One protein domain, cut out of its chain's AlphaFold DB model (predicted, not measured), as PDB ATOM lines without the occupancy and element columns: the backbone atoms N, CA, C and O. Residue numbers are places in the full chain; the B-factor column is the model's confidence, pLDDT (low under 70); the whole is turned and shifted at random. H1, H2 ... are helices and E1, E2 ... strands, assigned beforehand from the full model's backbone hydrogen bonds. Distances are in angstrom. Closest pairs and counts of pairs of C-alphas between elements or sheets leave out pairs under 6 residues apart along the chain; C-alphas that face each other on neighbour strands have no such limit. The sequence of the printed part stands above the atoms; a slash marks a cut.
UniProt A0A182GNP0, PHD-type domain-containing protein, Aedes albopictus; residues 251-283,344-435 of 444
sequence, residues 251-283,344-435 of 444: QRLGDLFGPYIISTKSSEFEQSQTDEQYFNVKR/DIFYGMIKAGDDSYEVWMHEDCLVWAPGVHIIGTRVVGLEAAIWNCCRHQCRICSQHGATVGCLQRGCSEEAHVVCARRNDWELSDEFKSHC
ATOM      1  N   GLN A 251      34.210  -2.279  -1.355       84.50
ATOM      2  CA  GLN A 251      33.351  -1.224  -0.799       84.50
ATOM      3  C   GLN A 251      31.833  -1.541  -0.821       84.50
ATOM      4  O   GLN A 251      31.034  -0.626  -0.662       84.50
ATOM      5  N   ARG A 252      31.438  -2.823  -0.959       85.19
ATOM      6  CA  ARG A 252      30.040  -3.309  -1.091       85.19
ATOM      7  C   ARG A 252      29.330  -2.934  -2.404       85.19
ATOM      8  O   ARG A 252      28.117  -3.071  -2.477       85.19
ATOM      9  N   LEU A 253      30.064  -2.564  -3.453       87.44
ATOM     10  CA  LEU A 253      29.513  -2.131  -4.752       87.44
ATOM     11  C   LEU A 253      28.887  -3.236  -5.635       87.44
ATOM     12  O   LEU A 253      28.561  -2.975  -6.791       87.44
ATOM     13  N   GLY A 254      28.728  -4.461  -5.126       90.06
ATOM     14  CA  GLY A 254      28.203  -5.593  -5.896       90.06
ATOM     15  C   GLY A 254      29.226  -6.195  -6.865       90.06
ATOM     16  O   GLY A 254      30.412  -6.291  -6.545       90.06
ATOM     17  N   ASP A 255      28.753  -6.661  -8.017       91.81
ATOM     18  CA  ASP A 255      29.563  -7.234  -9.096       91.81
ATOM     19  C   ASP A 255      29.953  -6.189 -10.155       91.81
ATOM     20  O   ASP A 255      29.436  -5.069 -10.186       91.81
ATOM     21  N   LEU A 256      30.878  -6.568 -11.043       93.56
ATOM     22  CA  LEU A 256      31.204  -5.791 -12.236       93.56
ATOM     23  C   LEU A 256      30.384  -6.267 -13.440       93.56
ATOM     24  O   LEU A 256      30.452  -7.426 -13.842       93.56
ATOM     25  N   PHE A 257      29.669  -5.332 -14.055       93.06
ATOM     26  CA  PHE A 257      28.886  -5.510 -15.270       93.06
ATOM     27  C   PHE A 257      29.771  -5.280 -16.501       93.06
ATOM     28  O   PHE A 257      30.542  -4.317 -16.546       93.06
ATOM     29  N   GLY A 258      29.654  -6.164 -17.491       91.00
ATOM     30  CA  GLY A 258      30.475  -6.181 -18.701       91.00
ATOM     31  C   GLY A 258      30.545  -7.588 -19.324       91.00
ATOM     32  O   GLY A 258      29.775  -8.465 -18.918       91.00
ATOM     33  N   PRO A 259      31.451  -7.816 -20.293       91.31
ATOM     34  CA  PRO A 259      32.320  -6.809 -20.898       91.31
ATOM     35  C   PRO A 259      31.524  -5.890 -21.836       91.31
ATOM     36  O   PRO A 259      30.696  -6.349 -22.623       91.31
ATOM     37  N   TYR A 260      31.796  -4.589 -21.778       94.12
ATOM     38  CA  TYR A 260      31.378  -3.640 -22.814       94.12
ATOM     39  C   TYR A 260      32.563  -3.341 -23.727       94.12
ATOM     40  O   TYR A 260      33.680  -3.194 -23.238       94.12
ATOM     41  N   ILE A 261      32.329  -3.233 -25.037       95.38
ATOM     42  CA  ILE A 261      33.367  -2.876 -26.010       95.38
ATOM     43  C   ILE A 261      33.233  -1.396 -26.371       95.38
ATOM     44  O   ILE A 261      32.156  -0.963 -26.775       95.38
ATOM     45  N   ILE A 262      34.328  -0.649 -26.244       94.88
ATOM     46  CA  ILE A 262      34.472   0.760 -26.659       94.88
ATOM     47  C   ILE A 262      35.667   0.905 -27.610       94.88
ATOM     48  O   ILE A 262      36.499  -0.003 -27.693       94.88
ATOM     49  N   SER A 263      35.789   2.024 -28.332       94.94
ATOM     50  CA  SER A 263      36.889   2.236 -29.282       94.94
ATOM     51  C   SER A 263      37.463   3.650 -29.265       94.94
ATOM     52  O   SER A 263      36.734   4.632 -29.206       94.94
ATOM     53  N   THR A 264      38.783   3.763 -29.424       94.38
ATOM     54  CA  THR A 264      39.475   5.044 -29.655       94.38
ATOM     55  C   THR A 264      39.258   5.604 -31.070       94.38
ATOM     56  O   THR A 264      39.756   6.679 -31.388       94.38
ATOM     57  N   LYS A 265      38.492   4.902 -31.919       94.44
ATOM     58  CA  LYS A 265      38.002   5.368 -33.229       94.44
ATOM     59  C   LYS A 265      36.522   5.788 -33.212       94.44
ATOM     60  O   LYS A 265      35.942   5.986 -34.277       94.44
ATOM     61  N   SER A 266      35.885   5.887 -32.041       93.38
ATOM     62  CA  SER A 266      34.511   6.395 -31.931       93.38
ATOM     63  C   SER A 266      34.462   7.926 -31.936       93.38
ATOM     64  O   SER A 266      35.372   8.605 -31.453       93.38
ATOM     65  N   SER A 267      33.352   8.484 -32.433       92.69
ATOM     66  CA  SER A 267      33.102   9.934 -32.386       92.69
ATOM     67  C   SER A 267      33.017  10.465 -30.949       92.69
ATOM     68  O   SER A 267      33.279  11.631 -30.671       92.69
ATOM     69  N   GLU A 268      32.690   9.577 -30.019       92.44
ATOM     70  CA  GLU A 268      32.623   9.756 -28.584       92.44
ATOM     71  C   GLU A 268      34.022   9.939 -27.975       92.44
ATOM     72  O   GLU A 268      34.200  10.801 -27.108       92.44
ATOM     73  N   PHE A 269      35.028   9.196 -28.451       92.00
ATOM     74  CA  PHE A 269      36.429   9.402 -28.078       92.00
ATOM     75  C   PHE A 269      36.968  10.734 -28.617       92.00
ATOM     76  O   PHE A 269      37.536  11.512 -27.849       92.00
ATOM     77  N   GLU A 270      36.727  11.031 -29.901       91.81
ATOM     78  CA  GLU A 270      37.126  12.295 -30.540       91.81
ATOM     79  C   GLU A 270      36.487  13.513 -29.857       91.81
ATOM     80  O   GLU A 270      37.184  14.431 -29.426       91.81
ATOM     81  N   GLN A 271      35.161  13.514 -29.679       89.06
ATOM     82  CA  GLN A 271      34.441  14.618 -29.042       89.06
ATOM     83  C   GLN A 271      34.936  14.865 -27.611       89.06
ATOM     84  O   GLN A 271      35.069  16.018 -27.198       89.06
ATOM     85  N   SER A 272      35.241  13.804 -26.862       88.38
ATOM     86  CA  SER A 272      35.710  13.911 -25.476       88.38
ATOM     87  C   SER A 272      37.170  14.370 -25.334       88.38
ATOM     88  O   SER A 272      37.578  14.717 -24.232       88.38
ATOM     89  N   GLN A 273      37.938  14.486 -26.429       85.62
ATOM     90  CA  GLN A 273      39.209  15.237 -26.443       85.62
ATOM     91  C   GLN A 273      39.013  16.761 -26.331       85.62
ATOM     92  O   GLN A 273      39.989  17.477 -26.141       85.62
ATOM     93  N   THR A 274      37.784  17.269 -26.493       83.94
ATOM     94  CA  THR A 274      37.494  18.718 -26.581       83.94
ATOM     95  C   THR A 274      36.451  19.218 -25.574       83.94
ATOM     96  O   THR A 274      36.199  20.418 -25.496       83.94
ATOM     97  N   ASP A 275      35.838  18.322 -24.795       77.56
ATOM     98  CA  ASP A 275      34.712  18.619 -23.893       77.56
ATOM     99  C   ASP A 275      35.173  18.706 -22.422       77.56
ATOM    100  O   ASP A 275      34.654  18.017 -21.548       77.56
ATOM    101  N   GLU A 276      36.170  19.559 -22.140       68.44
ATOM    102  CA  GLU A 276      36.767  19.741 -20.795       68.44
ATOM    103  C   GLU A 276      35.747  20.124 -19.702       68.44
ATOM    104  O   GLU A 276      35.996  19.951 -18.513       68.44
ATOM    105  N   GLN A 277      34.588  20.666 -20.091       71.50
ATOM    106  CA  GLN A 277      33.535  21.150 -19.189       71.50
ATOM    107  C   GLN A 277      32.384  20.143 -19.020       71.50
ATOM    108  O   GLN A 277      31.251  20.512 -18.694       71.50
ATOM    109  N   TYR A 278      32.687  18.859 -19.220       73.12
ATOM    110  CA  TYR A 278      31.767  17.725 -19.230       73.12
ATOM    111  C   TYR A 278      30.679  17.758 -18.139       73.12
ATOM    112  O   TYR A 278      29.483  17.695 -18.448       73.12
ATOM    113  N   PHE A 279      31.074  17.900 -16.868       72.56
ATOM    114  CA  PHE A 279      30.150  17.909 -15.726       72.56
ATOM    115  C   PHE A 279      29.271  19.162 -15.656       72.56
ATOM    116  O   PHE A 279      28.094  19.064 -15.305       72.56
ATOM    117  N   ASN A 280      29.816  20.319 -16.034       62.91
ATOM    118  CA  ASN A 280      29.122  21.607 -15.980       62.91
ATOM    119  C   ASN A 280      28.035  21.736 -17.060       62.91
ATOM    120  O   ASN A 280      27.083  22.496 -16.894       62.91
ATOM    121  N   VAL A 281      28.155  20.985 -18.160       56.22
ATOM    122  CA  VAL A 281      27.284  21.118 -19.338       56.22
ATOM    123  C   VAL A 281      26.142  20.092 -19.373       56.22
ATOM    124  O   VAL A 281      25.151  20.341 -20.055       56.22
ATOM    125  N   LYS A 282      26.235  18.938 -18.692       53.16
ATOM    126  CA  LYS A 282      25.387  17.757 -19.008       53.16
ATOM    127  C   LYS A 282      24.359  17.328 -17.953       53.16
ATOM    128  O   LYS A 282      23.641  16.360 -18.194       53.16
ATOM    129  N   ARG A 283      24.239  18.033 -16.821       53.78
ATOM    130  CA  ARG A 283      23.180  17.779 -15.814       53.78
ATOM    131  C   ARG A 283      21.906  18.615 -16.000       53.78
ATOM    132  O   ARG A 283      20.867  18.250 -15.458       53.78
ATOM    133  N   ASP A 344      47.484   6.180 -17.539       79.12
ATOM    134  CA  ASP A 344      46.471   6.112 -16.485       79.12
ATOM    135  C   ASP A 344      45.011   6.157 -16.986       79.12
ATOM    136  O   ASP A 344      44.125   5.635 -16.300       79.12
ATOM    137  N   ILE A 345      44.717   6.761 -18.150       87.25
ATOM    138  CA  ILE A 345      43.331   6.814 -18.658       87.25
ATOM    139  C   ILE A 345      42.830   5.423 -19.067       87.25
ATOM    140  O   ILE A 345      41.676   5.079 -18.797       87.25
ATOM    141  N   PHE A 346      43.718   4.597 -19.635       90.31
ATOM    142  CA  PHE A 346      43.442   3.226 -20.077       90.31
ATOM    143  C   PHE A 346      43.558   2.199 -18.939       90.31
ATOM    144  O   PHE A 346      43.246   1.023 -19.125       90.31
ATOM    145  N   TYR A 347      43.977   2.614 -17.738       88.50
ATOM    146  CA  TYR A 347      44.088   1.725 -16.583       88.50
ATOM    147  C   TYR A 347      42.724   1.112 -16.222       88.50
ATOM    148  O   TYR A 347      41.746   1.831 -15.997       88.50
ATOM    149  N   GLY A 348      42.640  -0.220 -16.165       85.56
ATOM    150  CA  GLY A 348      41.371  -0.940 -15.985       85.56
ATOM    151  C   GLY A 348      40.564  -1.172 -17.270       85.56
ATOM    152  O   GLY A 348      39.388  -1.514 -17.180       85.56
ATOM    153  N   MET A 349      41.164  -0.978 -18.450       91.88
ATOM    154  CA  MET A 349      40.611  -1.383 -19.747       91.88
ATOM    155  C   MET A 349      41.455  -2.527 -20.338       91.88
ATOM    156  O   MET A 349      42.681  -2.425 -20.398       91.88
ATOM    157  N   ILE A 350      40.826  -3.609 -20.807       90.81
ATOM    158  CA  ILE A 350      41.517  -4.691 -21.535       90.81
ATOM    159  C   ILE A 350      41.623  -4.285 -23.005       90.81
ATOM    160  O   ILE A 350      40.642  -3.810 -23.565       90.81
ATOM    161  N   LYS A 351      42.756  -4.514 -23.679       91.31
ATOM    162  CA  LYS A 351      42.823  -4.353 -25.142       91.31
ATOM    163  C   LYS A 351      42.129  -5.530 -25.846       91.31
ATOM    164  O   LYS A 351      42.626  -6.651 -25.791       91.31
ATOM    165  N   ALA A 352      41.005  -5.262 -26.511       91.50
ATOM    166  CA  ALA A 352      40.183  -6.241 -27.238       91.50
ATOM    167  C   ALA A 352      40.624  -6.423 -28.704       91.50
ATOM    168  O   ALA A 352      40.478  -7.492 -29.292       91.50
ATOM    169  N   GLY A 353      41.161  -5.356 -29.294       91.50
ATOM    170  CA  GLY A 353      41.652  -5.265 -30.667       91.50
ATOM    171  C   GLY A 353      42.491  -3.997 -30.826       91.50
ATOM    172  O   GLY A 353      42.724  -3.297 -29.843       91.50
ATOM    173  N   ASP A 354      42.976  -3.686 -32.030       90.31
ATOM    174  CA  ASP A 354      43.995  -2.637 -32.226       90.31
ATOM    175  C   ASP A 354      43.612  -1.258 -31.666       90.31
ATOM    176  O   ASP A 354      44.459  -0.599 -31.058       90.31
ATOM    177  N   ASP A 355      42.337  -0.884 -31.786       92.88
ATOM    178  CA  ASP A 355      41.757   0.387 -31.331       92.88
ATOM    179  C   ASP A 355      40.511   0.175 -30.450       92.88
ATOM    180  O   ASP A 355      39.668   1.066 -30.327       92.88
ATOM    181  N   SER A 356      40.320  -1.029 -29.903       94.81
ATOM    182  CA  SER A 356      39.120  -1.407 -29.149       94.81
ATOM    183  C   SER A 356      39.458  -2.035 -27.804       94.81
ATOM    184  O   SER A 356      40.455  -2.746 -27.653       94.81
ATOM    185  N   TYR A 357      38.609  -1.758 -26.817       94.38
ATOM    186  CA  TYR A 357      38.860  -2.064 -25.416       94.38
ATOM    187  C   TYR A 357      37.638  -2.712 -24.763       94.38
ATOM    188  O   TYR A 357      36.516  -2.250 -24.973       94.38
ATOM    189  N   GLU A 358      37.857  -3.749 -23.954       94.50
ATOM    190  CA  GLU A 358      36.839  -4.299 -23.057       94.50
ATOM    191  C   GLU A 358      36.874  -3.550 -21.724       94.50
ATOM    192  O   GLU A 358      37.943  -3.354 -21.135       94.50
ATOM    193  N   VAL A 359      35.703  -3.154 -21.229       95.00
ATOM    194  CA  VAL A 359      35.559  -2.442 -19.958       95.00
ATOM    195  C   VAL A 359      34.465  -3.039 -19.081       95.00
ATOM    196  O   VAL A 359      33.475  -3.604 -19.557       95.00
ATOM    197  N   TRP A 360      34.663  -2.877 -17.776       95.38
ATOM    198  CA  TRP A 360      33.842  -3.429 -16.704       95.38
ATOM    199  C   TRP A 360      33.461  -2.322 -15.716       95.38
ATOM    200  O   TRP A 360      34.204  -1.351 -15.556       95.38
ATOM    201  N   MET A 361      32.315  -2.425 -15.037       95.06
ATOM    202  CA  MET A 361      31.856  -1.360 -14.128       95.06
ATOM    203  C   MET A 361      30.847  -1.805 -13.070       95.06
ATOM    204  O   MET A 361      30.027  -2.673 -13.329       95.06
ATOM    205  N   HIS A 362      30.868  -1.176 -11.893       95.81
ATOM    206  CA  HIS A 362      29.811  -1.348 -10.889       95.81
ATOM    207  C   HIS A 362      28.538  -0.596 -11.303       95.81
ATOM    208  O   HIS A 362      28.632   0.515 -11.828       95.81
ATOM    209  N   GLU A 363      27.365  -1.153 -10.990       94.19
ATOM    210  CA  GLU A 363      26.047  -0.531 -11.215       94.19
ATOM    211  C   GLU A 363      25.974   0.886 -10.632       94.19
ATOM    212  O   GLU A 363      25.705   1.841 -11.348       94.19
ATOM    213  N   ASP A 364      26.321   1.047  -9.357       93.38
ATOM    214  CA  ASP A 364      26.313   2.339  -8.662       93.38
ATOM    215  C   ASP A 364      27.262   3.378  -9.298       93.38
ATOM    216  O   ASP A 364      26.969   4.571  -9.324       93.38
ATOM    217  N   CYS A 365      28.377   2.939  -9.891       95.12
ATOM    218  CA  CYS A 365      29.273   3.832 -10.629       95.12
ATOM    219  C   CYS A 365      28.722   4.203 -12.018       95.12
ATOM    220  O   CYS A 365      28.993   5.302 -12.495       95.12
ATOM    221  N   LEU A 366      27.950   3.310 -12.651       94.56
ATOM    222  CA  LEU A 366      27.246   3.538 -13.917       94.56
ATOM    223  C   LEU A 366      26.034   4.466 -13.746       94.56
ATOM    224  O   LEU A 366      25.834   5.358 -14.563       94.56
ATOM    225  N   VAL A 367      25.261   4.288 -12.674       93.31
ATOM    226  CA  VAL A 367      24.057   5.072 -12.350       93.31
ATOM    227  C   VAL A 367      24.373   6.558 -12.144       93.31
ATOM    228  O   VAL A 367      23.599   7.414 -12.561       93.31
ATOM    229  N   TRP A 368      25.532   6.880 -11.564       93.88
ATOM    230  CA  TRP A 368      25.993   8.264 -11.398       93.88
ATOM    231  C   TRP A 368      26.746   8.838 -12.609       93.88
ATOM    232  O   TRP A 368      27.062  10.028 -12.608       93.88
ATOM    233  N   ALA A 369      27.053   8.036 -13.634       93.38
ATOM    234  CA  ALA A 369      27.795   8.505 -14.800       93.38
ATOM    235  C   ALA A 369      26.899   9.407 -15.682       93.38
ATOM    236  O   ALA A 369      25.870   8.955 -16.189       93.38
ATOM    237  N   PRO A 370      27.242  10.691 -15.889       89.81
ATOM    238  CA  PRO A 370      26.322  11.638 -16.515       89.81
ATOM    239  C   PRO A 370      26.119  11.337 -18.005       89.81
ATOM    240  O   PRO A 370      27.019  10.861 -18.693       89.81
ATOM    241  N   GLY A 371      24.918  11.624 -18.509       88.75
ATOM    242  CA  GLY A 371      24.508  11.314 -19.884       88.75
ATOM    243  C   GLY A 371      24.139   9.843 -20.128       88.75
ATOM    244  O   GLY A 371      23.478   9.552 -21.129       88.75
ATOM    245  N   VAL A 372      24.486   8.930 -19.213       92.56
ATOM    246  CA  VAL A 372      23.997   7.548 -19.242       92.56
ATOM    247  C   VAL A 372      22.503   7.526 -18.932       92.56
ATOM    248  O   VAL A 372      22.033   8.173 -18.001       92.56
ATOM    249  N   HIS A 373      21.747   6.775 -19.726       91.50
ATOM    250  CA  HIS A 373      20.323   6.535 -19.510       91.50
ATOM    251  C   HIS A 373      19.905   5.201 -20.140       91.50
ATOM    252  O   HIS A 373      20.611   4.658 -20.990       91.50
ATOM    253  N   ILE A 374      18.760   4.658 -19.724       90.75
ATOM    254  CA  ILE A 374      18.219   3.405 -20.265       90.75
ATOM    255  C   ILE A 374      17.023   3.718 -21.167       90.75
ATOM    256  O   ILE A 374      16.101   4.423 -20.763       90.75
ATOM    257  N   ILE A 375      17.024   3.164 -22.382       92.19
ATOM    258  CA  ILE A 375      15.884   3.186 -23.304       92.19
ATOM    259  C   ILE A 375      15.436   1.741 -23.535       92.19
ATOM    260  O   ILE A 375      16.114   0.957 -24.206       92.19
ATOM    261  N   GLY A 376      14.293   1.374 -22.952       92.94
ATOM    262  CA  GLY A 376      13.797  -0.003 -22.952       92.94
ATOM    263  C   GLY A 376      14.770  -0.940 -22.232       92.94
ATOM    264  O   GLY A 376      14.897  -0.885 -21.016       92.94
ATOM    265  N   THR A 377      15.466  -1.787 -22.990       90.00
ATOM    266  CA  THR A 377      16.475  -2.738 -22.487       90.00
ATOM    267  C   THR A 377      17.920  -2.336 -22.808       90.00
ATOM    268  O   THR A 377      18.835  -3.128 -22.592       90.00
ATOM    269  N   ARG A 378      18.156  -1.133 -23.354       89.75
ATOM    270  CA  ARG A 378      19.484  -0.682 -23.803       89.75
ATOM    271  C   ARG A 378      20.012   0.467 -22.953       89.75
ATOM    272  O   ARG A 378      19.317   1.463 -22.776       89.75
ATOM    273  N   VAL A 379      21.262   0.354 -22.508       92.00
ATOM    274  CA  VAL A 379      22.030   1.474 -21.946       92.00
ATOM    275  C   VAL A 379      22.523   2.354 -23.098       92.00
ATOM    276  O   VAL A 379      23.089   1.853 -24.068       92.00
ATOM    277  N   VAL A 380      22.297   3.661 -23.003       92.50
ATOM    278  CA  VAL A 380      22.624   4.674 -24.017       92.50
ATOM    279  C   VAL A 380      23.529   5.736 -23.387       92.50
ATOM    280  O   VAL A 380      23.407   6.034 -22.202       92.50
ATOM    281  N   GLY A 381      24.473   6.282 -24.161       92.94
ATOM    282  CA  GLY A 381      25.453   7.274 -23.689       92.94
ATOM    283  C   GLY A 381      26.672   6.692 -22.956       92.94
ATOM    284  O   GLY A 381      27.578   7.442 -22.605       92.94
ATOM    285  N   LEU A 382      26.727   5.368 -22.771       94.31
ATOM    286  CA  LEU A 382      27.768   4.657 -22.020       94.31
ATOM    287  C   LEU A 382      29.201   4.963 -22.488       94.31
ATOM    288  O   LEU A 382      30.022   5.388 -21.680       94.31
ATOM    289  N   GLU A 383      29.507   4.780 -23.775       95.19
ATOM    290  CA  GLU A 383      30.864   5.004 -24.299       95.19
ATOM    291  C   GLU A 383      31.308   6.467 -24.137       95.19
ATOM    292  O   GLU A 383      32.412   6.736 -23.664       95.19
ATOM    293  N   ALA A 384      30.414   7.417 -24.429       93.50
ATOM    294  CA  ALA A 384      30.663   8.831 -24.180       93.50
ATOM    295  C   ALA A 384      30.948   9.103 -22.692       93.50
ATOM    296  O   ALA A 384      31.863   9.865 -22.380       93.50
ATOM    297  N   ALA A 385      30.215   8.473 -21.773       94.50
ATOM    298  CA  ALA A 385      30.447   8.646 -20.344       94.50
ATOM    299  C   ALA A 385      31.799   8.085 -19.892       94.50
ATOM    300  O   ALA A 385      32.518   8.768 -19.167       94.50
ATOM    301  N   ILE A 386      32.184   6.897 -20.370       95.00
ATOM    302  CA  ILE A 386      33.492   6.297 -20.074       95.00
ATOM    303  C   ILE A 386      34.624   7.210 -20.544       95.00
ATOM    304  O   ILE A 386      35.460   7.598 -19.728       95.00
ATOM    305  N   TRP A 387      34.637   7.608 -21.821       94.31
ATOM    306  CA  TRP A 387      35.755   8.384 -22.355       94.31
ATOM    307  C   TRP A 387      35.913   9.744 -21.670       94.31
ATOM    308  O   TRP A 387      37.035  10.120 -21.331       94.31
ATOM    309  N   ASN A 388      34.820  10.467 -21.405       92.56
ATOM    310  CA  ASN A 388      34.912  11.731 -20.672       92.56
ATOM    311  C   ASN A 388      35.396  11.502 -19.227       92.56
ATOM    312  O   ASN A 388      36.439  12.030 -18.849       92.56
ATOM    313  N   CYS A 389      34.719  10.658 -18.437       92.62
ATOM    314  CA  CYS A 389      35.089  10.399 -17.039       92.62
ATOM    315  C   CYS A 389      36.532   9.896 -16.874       92.62
ATOM    316  O   CYS A 389      37.193  10.258 -15.903       92.62
ATOM    317  N   CYS A 390      37.069   9.113 -17.816       91.88
ATOM    318  CA  CYS A 390      38.462   8.657 -17.770       91.88
ATOM    319  C   CYS A 390      39.516   9.756 -18.005       91.88
ATOM    320  O   CYS A 390      40.693   9.473 -17.811       91.88
ATOM    321  N   ARG A 391      39.131  10.997 -18.334       89.12
ATOM    322  CA  ARG A 391      40.018  12.178 -18.272       89.12
ATOM    323  C   ARG A 391      39.878  12.973 -16.965       89.12
ATOM    324  O   ARG A 391      40.780  13.723 -16.615       89.12
ATOM    325  N   HIS A 392      38.797  12.770 -16.212       90.81
ATOM    326  CA  HIS A 392      38.539  13.451 -14.942       90.81
ATOM    327  C   HIS A 392      39.188  12.714 -13.761       90.81
ATOM    328  O   HIS A 392      38.948  11.521 -13.536       90.81
ATOM    329  N   GLN A 393      40.028  13.423 -13.002       93.00
ATOM    330  CA  GLN A 393      40.823  12.874 -11.902       93.00
ATOM    331  C   GLN A 393      40.111  13.084 -10.559       93.00
ATOM    332  O   GLN A 393      39.821  14.209 -10.161       93.00
ATOM    333  N   CYS A 394      39.856  12.005  -9.815       94.50
ATOM    334  CA  CYS A 394      39.232  12.110  -8.501       94.50
ATOM    335  C   CYS A 394      40.165  12.825  -7.512       94.50
ATOM    336  O   CYS A 394      41.242  12.328  -7.184       94.50
ATOM    337  N   ARG A 395      39.691  13.940  -6.948       94.50
ATOM    338  CA  ARG A 395      40.409  14.805  -5.999       94.50
ATOM    339  C   ARG A 395      41.000  14.086  -4.781       94.50
ATOM    340  O   ARG A 395      41.983  14.557  -4.211       94.50
ATOM    341  N   ILE A 396      40.348  12.998  -4.373       94.19
ATOM    342  CA  ILE A 396      40.541  12.281  -3.104       94.19
ATOM    343  C   ILE A 396      41.595  11.171  -3.232       94.19
ATOM    344  O   ILE A 396      42.379  10.965  -2.311       94.19
ATOM    345  N   CYS A 397      41.614  10.442  -4.353       93.56
ATOM    346  CA  CYS A 397      42.531   9.317  -4.584       93.56
ATOM    347  C   CYS A 397      43.531   9.552  -5.729       93.56
ATOM    348  O   CYS A 397      44.374   8.693  -5.980       93.56
ATOM    349  N   SER A 398      43.433  10.690  -6.422       92.88
ATOM    350  CA  SER A 398      44.250  11.086  -7.577       92.88
ATOM    351  C   SER A 398      44.212  10.116  -8.767       92.88
ATOM    352  O   SER A 398      45.109  10.142  -9.607       92.88
ATOM    353  N   GLN A 399      43.177   9.280  -8.881       92.44
ATOM    354  CA  GLN A 399      42.990   8.368 -10.015       92.44
ATOM    355  C   GLN A 399      41.898   8.868 -10.964       92.44
ATOM    356  O   GLN A 399      40.896   9.444 -10.535       92.44
ATOM    357  N   HIS A 400      42.098   8.627 -12.258       93.69
ATOM    358  CA  HIS A 400      41.151   8.954 -13.325       93.69
ATOM    359  C   HIS A 400      39.845   8.147 -13.229       93.69
ATOM    360  O   HIS A 400      39.769   7.138 -12.525       93.69
ATOM    361  N   GLY A 401      38.812   8.563 -13.967       93.75
ATOM    362  CA  GLY A 401      37.513   7.883 -14.005       93.75
ATOM    363  C   GLY A 401      36.460   8.489 -13.075       93.75
ATOM    364  O   GLY A 401      35.475   7.812 -12.781       93.75
ATOM    365  N   ALA A 402      36.653   9.719 -12.585       94.38
ATOM    366  CA  ALA A 402      35.681  10.405 -11.732       94.38
ATOM    367  C   ALA A 402      34.311  10.534 -12.428       94.38
ATOM    368  O   ALA A 402      34.238  10.793 -13.627       94.38
ATOM    369  N   THR A 403      33.224  10.352 -11.673       94.50
ATOM    370  CA  THR A 403      31.835  10.340 -12.181       94.50
ATOM    371  C   THR A 403      30.925  11.373 -11.522       94.50
ATOM    372  O   THR A 403      29.822  11.594 -12.013       94.50
ATOM    373  N   VAL A 404      31.359  12.034 -10.443       93.44
ATOM    374  CA  VAL A 404      30.580  13.080  -9.767       93.44
ATOM    375  C   VAL A 404      31.398  14.361  -9.603       93.44
ATOM    376  O   VAL A 404      32.453  14.359  -8.977       93.44
ATOM    377  N   GLY A 405      30.894  15.466 -10.155       92.81
ATOM    378  CA  GLY A 405      31.394  16.822  -9.904       92.81
ATOM    379  C   GLY A 405      30.497  17.572  -8.917       92.81
ATOM    380  O   GLY A 405      29.284  17.336  -8.876       92.81
ATOM    381  N   CYS A 406      31.064  18.468  -8.114       92.31
ATOM    382  CA  CYS A 406      30.289  19.330  -7.220       92.31
ATOM    383  C   CYS A 406      29.368  20.278  -8.015       92.31
ATOM    384  O   CYS A 406      29.810  20.924  -8.958       92.31
ATOM    385  N   LEU A 407      28.091  20.386  -7.634       90.31
ATOM    386  CA  LEU A 407      27.115  21.261  -8.306       90.31
ATOM    387  C   LEU A 407      27.226  22.748  -7.937       90.31
ATOM    388  O   LEU A 407      26.556  23.579  -8.556       90.31
ATOM    389  N   GLN A 408      28.042  23.104  -6.942       89.00
ATOM    390  CA  GLN A 408      28.180  24.497  -6.528       89.00
ATOM    391  C   GLN A 408      28.898  25.323  -7.600       89.00
ATOM    392  O   GLN A 408      29.944  24.933  -8.119       89.00
ATOM    393  N   ARG A 409      28.354  26.503  -7.916       86.75
ATOM    394  CA  ARG A 409      28.881  27.373  -8.981       86.75
ATOM    395  C   ARG A 409      30.341  27.750  -8.715       86.75
ATOM    396  O   ARG A 409      30.658  28.293  -7.664       86.75
ATOM    397  N   GLY A 410      31.212  27.492  -9.691       85.12
ATOM    398  CA  GLY A 410      32.653  27.751  -9.584       85.12
ATOM    399  C   GLY A 410      33.447  26.682  -8.822       85.12
ATOM    400  O   GLY A 410      34.658  26.822  -8.685       85.12
ATOM    401  N   CYS A 411      32.807  25.607  -8.350       89.62
ATOM    402  CA  CYS A 411      33.497  24.473  -7.747       89.62
ATOM    403  C   CYS A 411      33.888  23.447  -8.822       89.62
ATOM    404  O   CYS A 411      33.022  22.869  -9.469       89.62
ATOM    405  N   SER A 412      35.186  23.189  -8.982       87.88
ATOM    406  CA  SER A 412      35.733  22.156  -9.879       87.88
ATOM    407  C   SER A 412      36.221  20.917  -9.113       87.88
ATOM    408  O   SER A 412      37.219  20.304  -9.484       87.88
ATOM    409  N   GLU A 413      35.586  20.592  -7.984       91.81
ATOM    410  CA  GLU A 413      35.925  19.393  -7.210       91.81
ATOM    411  C   GLU A 413      35.203  18.180  -7.817       91.81
ATOM    412  O   GLU A 413      33.973  18.173  -7.935       91.81
ATOM    413  N   GLU A 414      35.966  17.145  -8.171       93.62
ATOM    414  CA  GLU A 414      35.496  15.942  -8.872       93.62
ATOM    415  C   GLU A 414      35.903  14.662  -8.127       93.62
ATOM    416  O   GLU A 414      36.983  14.577  -7.532       93.62
ATOM    417  N   ALA A 415      35.047  13.637  -8.147       95.56
ATOM    418  CA  ALA A 415      35.282  12.382  -7.441       95.56
ATOM    419  C   ALA A 415      34.643  11.147  -8.099       95.56
ATOM    420  O   ALA A 415      33.750  11.231  -8.940       95.56
ATOM    421  N   HIS A 416      35.085   9.959  -7.676       95.75
ATOM    422  CA  HIS A 416      34.297   8.728  -7.805       95.75
ATOM    423  C   HIS A 416      33.171   8.719  -6.761       95.75
ATOM    424  O   HIS A 416      33.401   9.161  -5.633       95.75
ATOM    425  N   VAL A 417      32.010   8.127  -7.074       94.19
ATOM    426  CA  VAL A 417      30.861   7.980  -6.141       94.19
ATOM    427  C   VAL A 417      31.293   7.477  -4.758       94.19
ATOM    428  O   VAL A 417      30.951   8.051  -3.726       94.19
ATOM    429  N   VAL A 418      32.112   6.423  -4.732       94.12
ATOM    430  CA  VAL A 418      32.605   5.793  -3.497       94.12
ATOM    431  C   VAL A 418      33.629   6.631  -2.737       94.12
ATOM    432  O   VAL A 418      33.711   6.525  -1.517       94.12
ATOM    433  N   CYS A 419      34.402   7.469  -3.425       95.44
ATOM    434  CA  CYS A 419      35.306   8.410  -2.769       95.44
ATOM    435  C   CYS A 419      34.512   9.560  -2.140       95.44
ATOM    436  O   CYS A 419      34.749   9.880  -0.978       95.44
ATOM    437  N   ALA A 420      33.517  10.096  -2.853       94.69
ATOM    438  CA  ALA A 420      32.577  11.085  -2.335       94.69
ATOM    439  C   ALA A 420      31.857  10.573  -1.065       94.69
ATOM    440  O   ALA A 420      31.984  11.183  -0.005       94.69
ATOM    441  N   ARG A 421      31.239   9.378  -1.111       92.69
ATOM    442  CA  ARG A 421      30.594   8.724   0.058       92.69
ATOM    443  C   ARG A 421      31.522   8.435   1.250       92.69
ATOM    444  O   ARG A 421      31.029   8.103   2.322       92.69
ATOM    445  N   ARG A 422      32.844   8.492   1.071       93.25
ATOM    446  CA  ARG A 422      33.851   8.247   2.124       93.25
ATOM    447  C   ARG A 422      34.408   9.516   2.767       93.25
ATOM    448  O   ARG A 422      35.153   9.400   3.731       93.25
ATOM    449  N   ASN A 423      34.113  10.681   2.197       93.06
ATOM    450  CA  ASN A 423      34.631  11.983   2.627       93.06
ATOM    451  C   ASN A 423      33.462  12.968   2.800       93.06
ATOM    452  O   ASN A 423      33.566  14.134   2.434       93.06
ATOM    453  N   ASP A 424      32.322  12.451   3.270       91.75
ATOM    454  CA  ASP A 424      31.134  13.213   3.671       91.75
ATOM    455  C   ASP A 424      30.593  14.197   2.608       91.75
ATOM    456  O   ASP A 424      30.040  15.254   2.917       91.75
ATOM    457  N   TRP A 425      30.716  13.826   1.325       94.31
ATOM    458  CA  TRP A 425      30.012  14.507   0.236       94.31
ATOM    459  C   TRP A 425      28.516  14.196   0.301       94.31
ATOM    460  O   TRP A 425      28.106  13.040   0.435       94.31
ATOM    461  N   GLU A 426      27.701  15.224   0.106       94.06
ATOM    462  CA  GLU A 426      26.252  15.092   0.033       94.06
ATOM    463  C   GLU A 426      25.854  14.613  -1.366       94.06
ATOM    464  O   GLU A 426      26.115  15.285  -2.366       94.06
ATOM    465  N   LEU A 427      25.239  13.432  -1.432       93.06
ATOM    466  CA  LEU A 427      24.766  12.784  -2.654       93.06
ATOM    467  C   LEU A 427      23.270  12.495  -2.493       93.06
ATOM    468  O   LEU A 427      22.910  11.671  -1.656       93.06
ATOM    469  N   SER A 428      22.411  13.170  -3.264       91.19
ATOM    470  CA  SER A 428      20.955  12.958  -3.212       91.19
ATOM    471  C   SER A 428      20.464  11.982  -4.281       91.19
ATOM    472  O   SER A 428      21.096  11.815  -5.328       91.19
ATOM    473  N   ASP A 429      19.290  11.394  -4.047       88.81
ATOM    474  CA  ASP A 429      18.641  10.460  -4.976       88.81
ATOM    475  C   ASP A 429      18.204  11.123  -6.301       88.81
ATOM    476  O   ASP A 429      17.982  10.436  -7.293       88.81
ATOM    477  N   GLU A 430      18.151  12.462  -6.374       89.25
ATOM    478  CA  GLU A 430      17.976  13.197  -7.643       89.25
ATOM    479  C   GLU A 430      19.307  13.478  -8.370       89.25
ATOM    480  O   GLU A 430      19.404  14.414  -9.168       89.25
ATOM    481  N   PHE A 431      20.349  12.697  -8.071       89.50
ATOM    482  CA  PHE A 431      21.697  12.773  -8.648       89.50
ATOM    483  C   PHE A 431      22.415  14.118  -8.455       89.50
ATOM    484  O   PHE A 431      23.311  14.490  -9.228       89.50
ATOM    485  N   LYS A 432      22.059  14.843  -7.388       90.50
ATOM    486  CA  LYS A 432      22.772  16.048  -6.948       90.50
ATOM    487  C   LYS A 432      23.979  15.643  -6.114       90.50
ATOM    488  O   LYS A 432      23.884  14.737  -5.291       90.50
ATOM    489  N   SER A 433      25.107  16.316  -6.318       92.50
ATOM    490  CA  SER A 433      26.343  16.039  -5.586       92.50
ATOM    491  C   SER A 433      27.033  17.325  -5.145       92.50
ATOM    492  O   SER A 433      27.377  18.153  -5.990       92.50
ATOM    493  N   HIS A 434      27.282  17.467  -3.844       93.50
ATOM    494  CA  HIS A 434      28.041  18.568  -3.251       93.50
ATOM    495  C   HIS A 434      29.230  18.021  -2.450       93.50
ATOM    496  O   HIS A 434      29.113  17.008  -1.765       93.50
ATOM    497  N   CYS A 435      30.385  18.681  -2.545       93.81
ATOM    498  CA  CYS A 435      31.574  18.300  -1.782       93.81
ATOM    499  C   CYS A 435      31.486  18.733  -0.312       93.81
ATOM    500  O   CYS A 435      30.653  19.564   0.028       93.81
TER     501      CYS A 435
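What this domain is: This is residues 251 to 283 and 344 to 435 of the 444 residues of the protein "PHD-type domain-containing protein" of Aedes albopictus (UniProt A0A182GNP0). A short helix, H4, lies near the middle of a rounded body, with a small three-stranded sheet along one side of it and H1 packed beside it, while long loops with the short H5 among them make up the other end. A small separate hairpin, E4 and E5, lies off to one side of H4. The printed part has 125 residues with five named helices and five named strands, in the order E1 H1 H2 E2 E3 H3 E4 E5 H4 H5; the larger sheet runs E1 E3 E2, antiparallel throughout. The class is mixed, helices and strands, with 54 residues in named elements, under half of the whole. It is compact, with a radius of gyration of the C-alphas of 14.1 A and spans of 40 by 33 by 31 A.

Where its parts are: E1, residues 256 to 263, begins at C-alpha 256 (31.204, -5.791, -12.236), spans 19.7 A and bends by 54 degrees at residue 259. H1 is residues 267 to 272, and H2 residues 278 to 282. After the cut come E2, residues 349 to 353, 11.6 A long, and E3, residues 356 to 362, 20.5 A long. H3 is residues 363 to 367, E4 residues 373 to 375 and E5 residues 378 to 380. H4, residues 382 to 389, spans 10.6 A from C-alpha 382 (27.768, 4.657, -22.020). H5, residues 417 to 420, ends at C-alpha 420 (32.577, 11.085, -2.335).

How they stand to each other: E1 and E3 are antiparallel at 152 degrees, with N 257 and O 361 at 2.8 A, within hydrogen-bond range. E2 and E3 form a hairpin, with N 350 and O 358 at 2.9 A. H4 is on this sheet at a height over the sheet of 6.8 A, over none of its strands. H1 touches H4 at a shallow tilt of 24 degrees, the same way; their closest C-alphas, of Glu 268 and Ala 384, are 4.9 A apart. E4 and E5 form a hairpin, with N 380 and O 373 at 2.8 A. H3 only grazes the larger sheet, with residues 363 to 366. H3 and H5 are close but not clearly touching, the closest C-alphas, of Cys 365 and Val 417, being 6.3 A apart. H2 and H4 are also close but not clearly touching, at 6.9 A between the C-alphas of Tyr 278 and Asn 388. In H1, H2, H3 and H4 every O i to N i+4 pair is within hydrogen-bond range; H5 is too short for one.

The domain as a whole: The C-alphas of Asp 354 and Asp 424, the two farthest apart, are 41.3 A apart. Residues 284 to 343 are not printed, and the gap from C-alpha 283 to C-alpha 344 is 26.1 A. The link from H4 to H5 is long, 27 residues; within it residues 404 to 405 pair antiparallel with 414 to 415. After H5, residues 426 to 427 pair antiparallel with 433 to 434. The mean pLDDT of the printed part is 90.1; residues 276 and 280 to 283 are under 70.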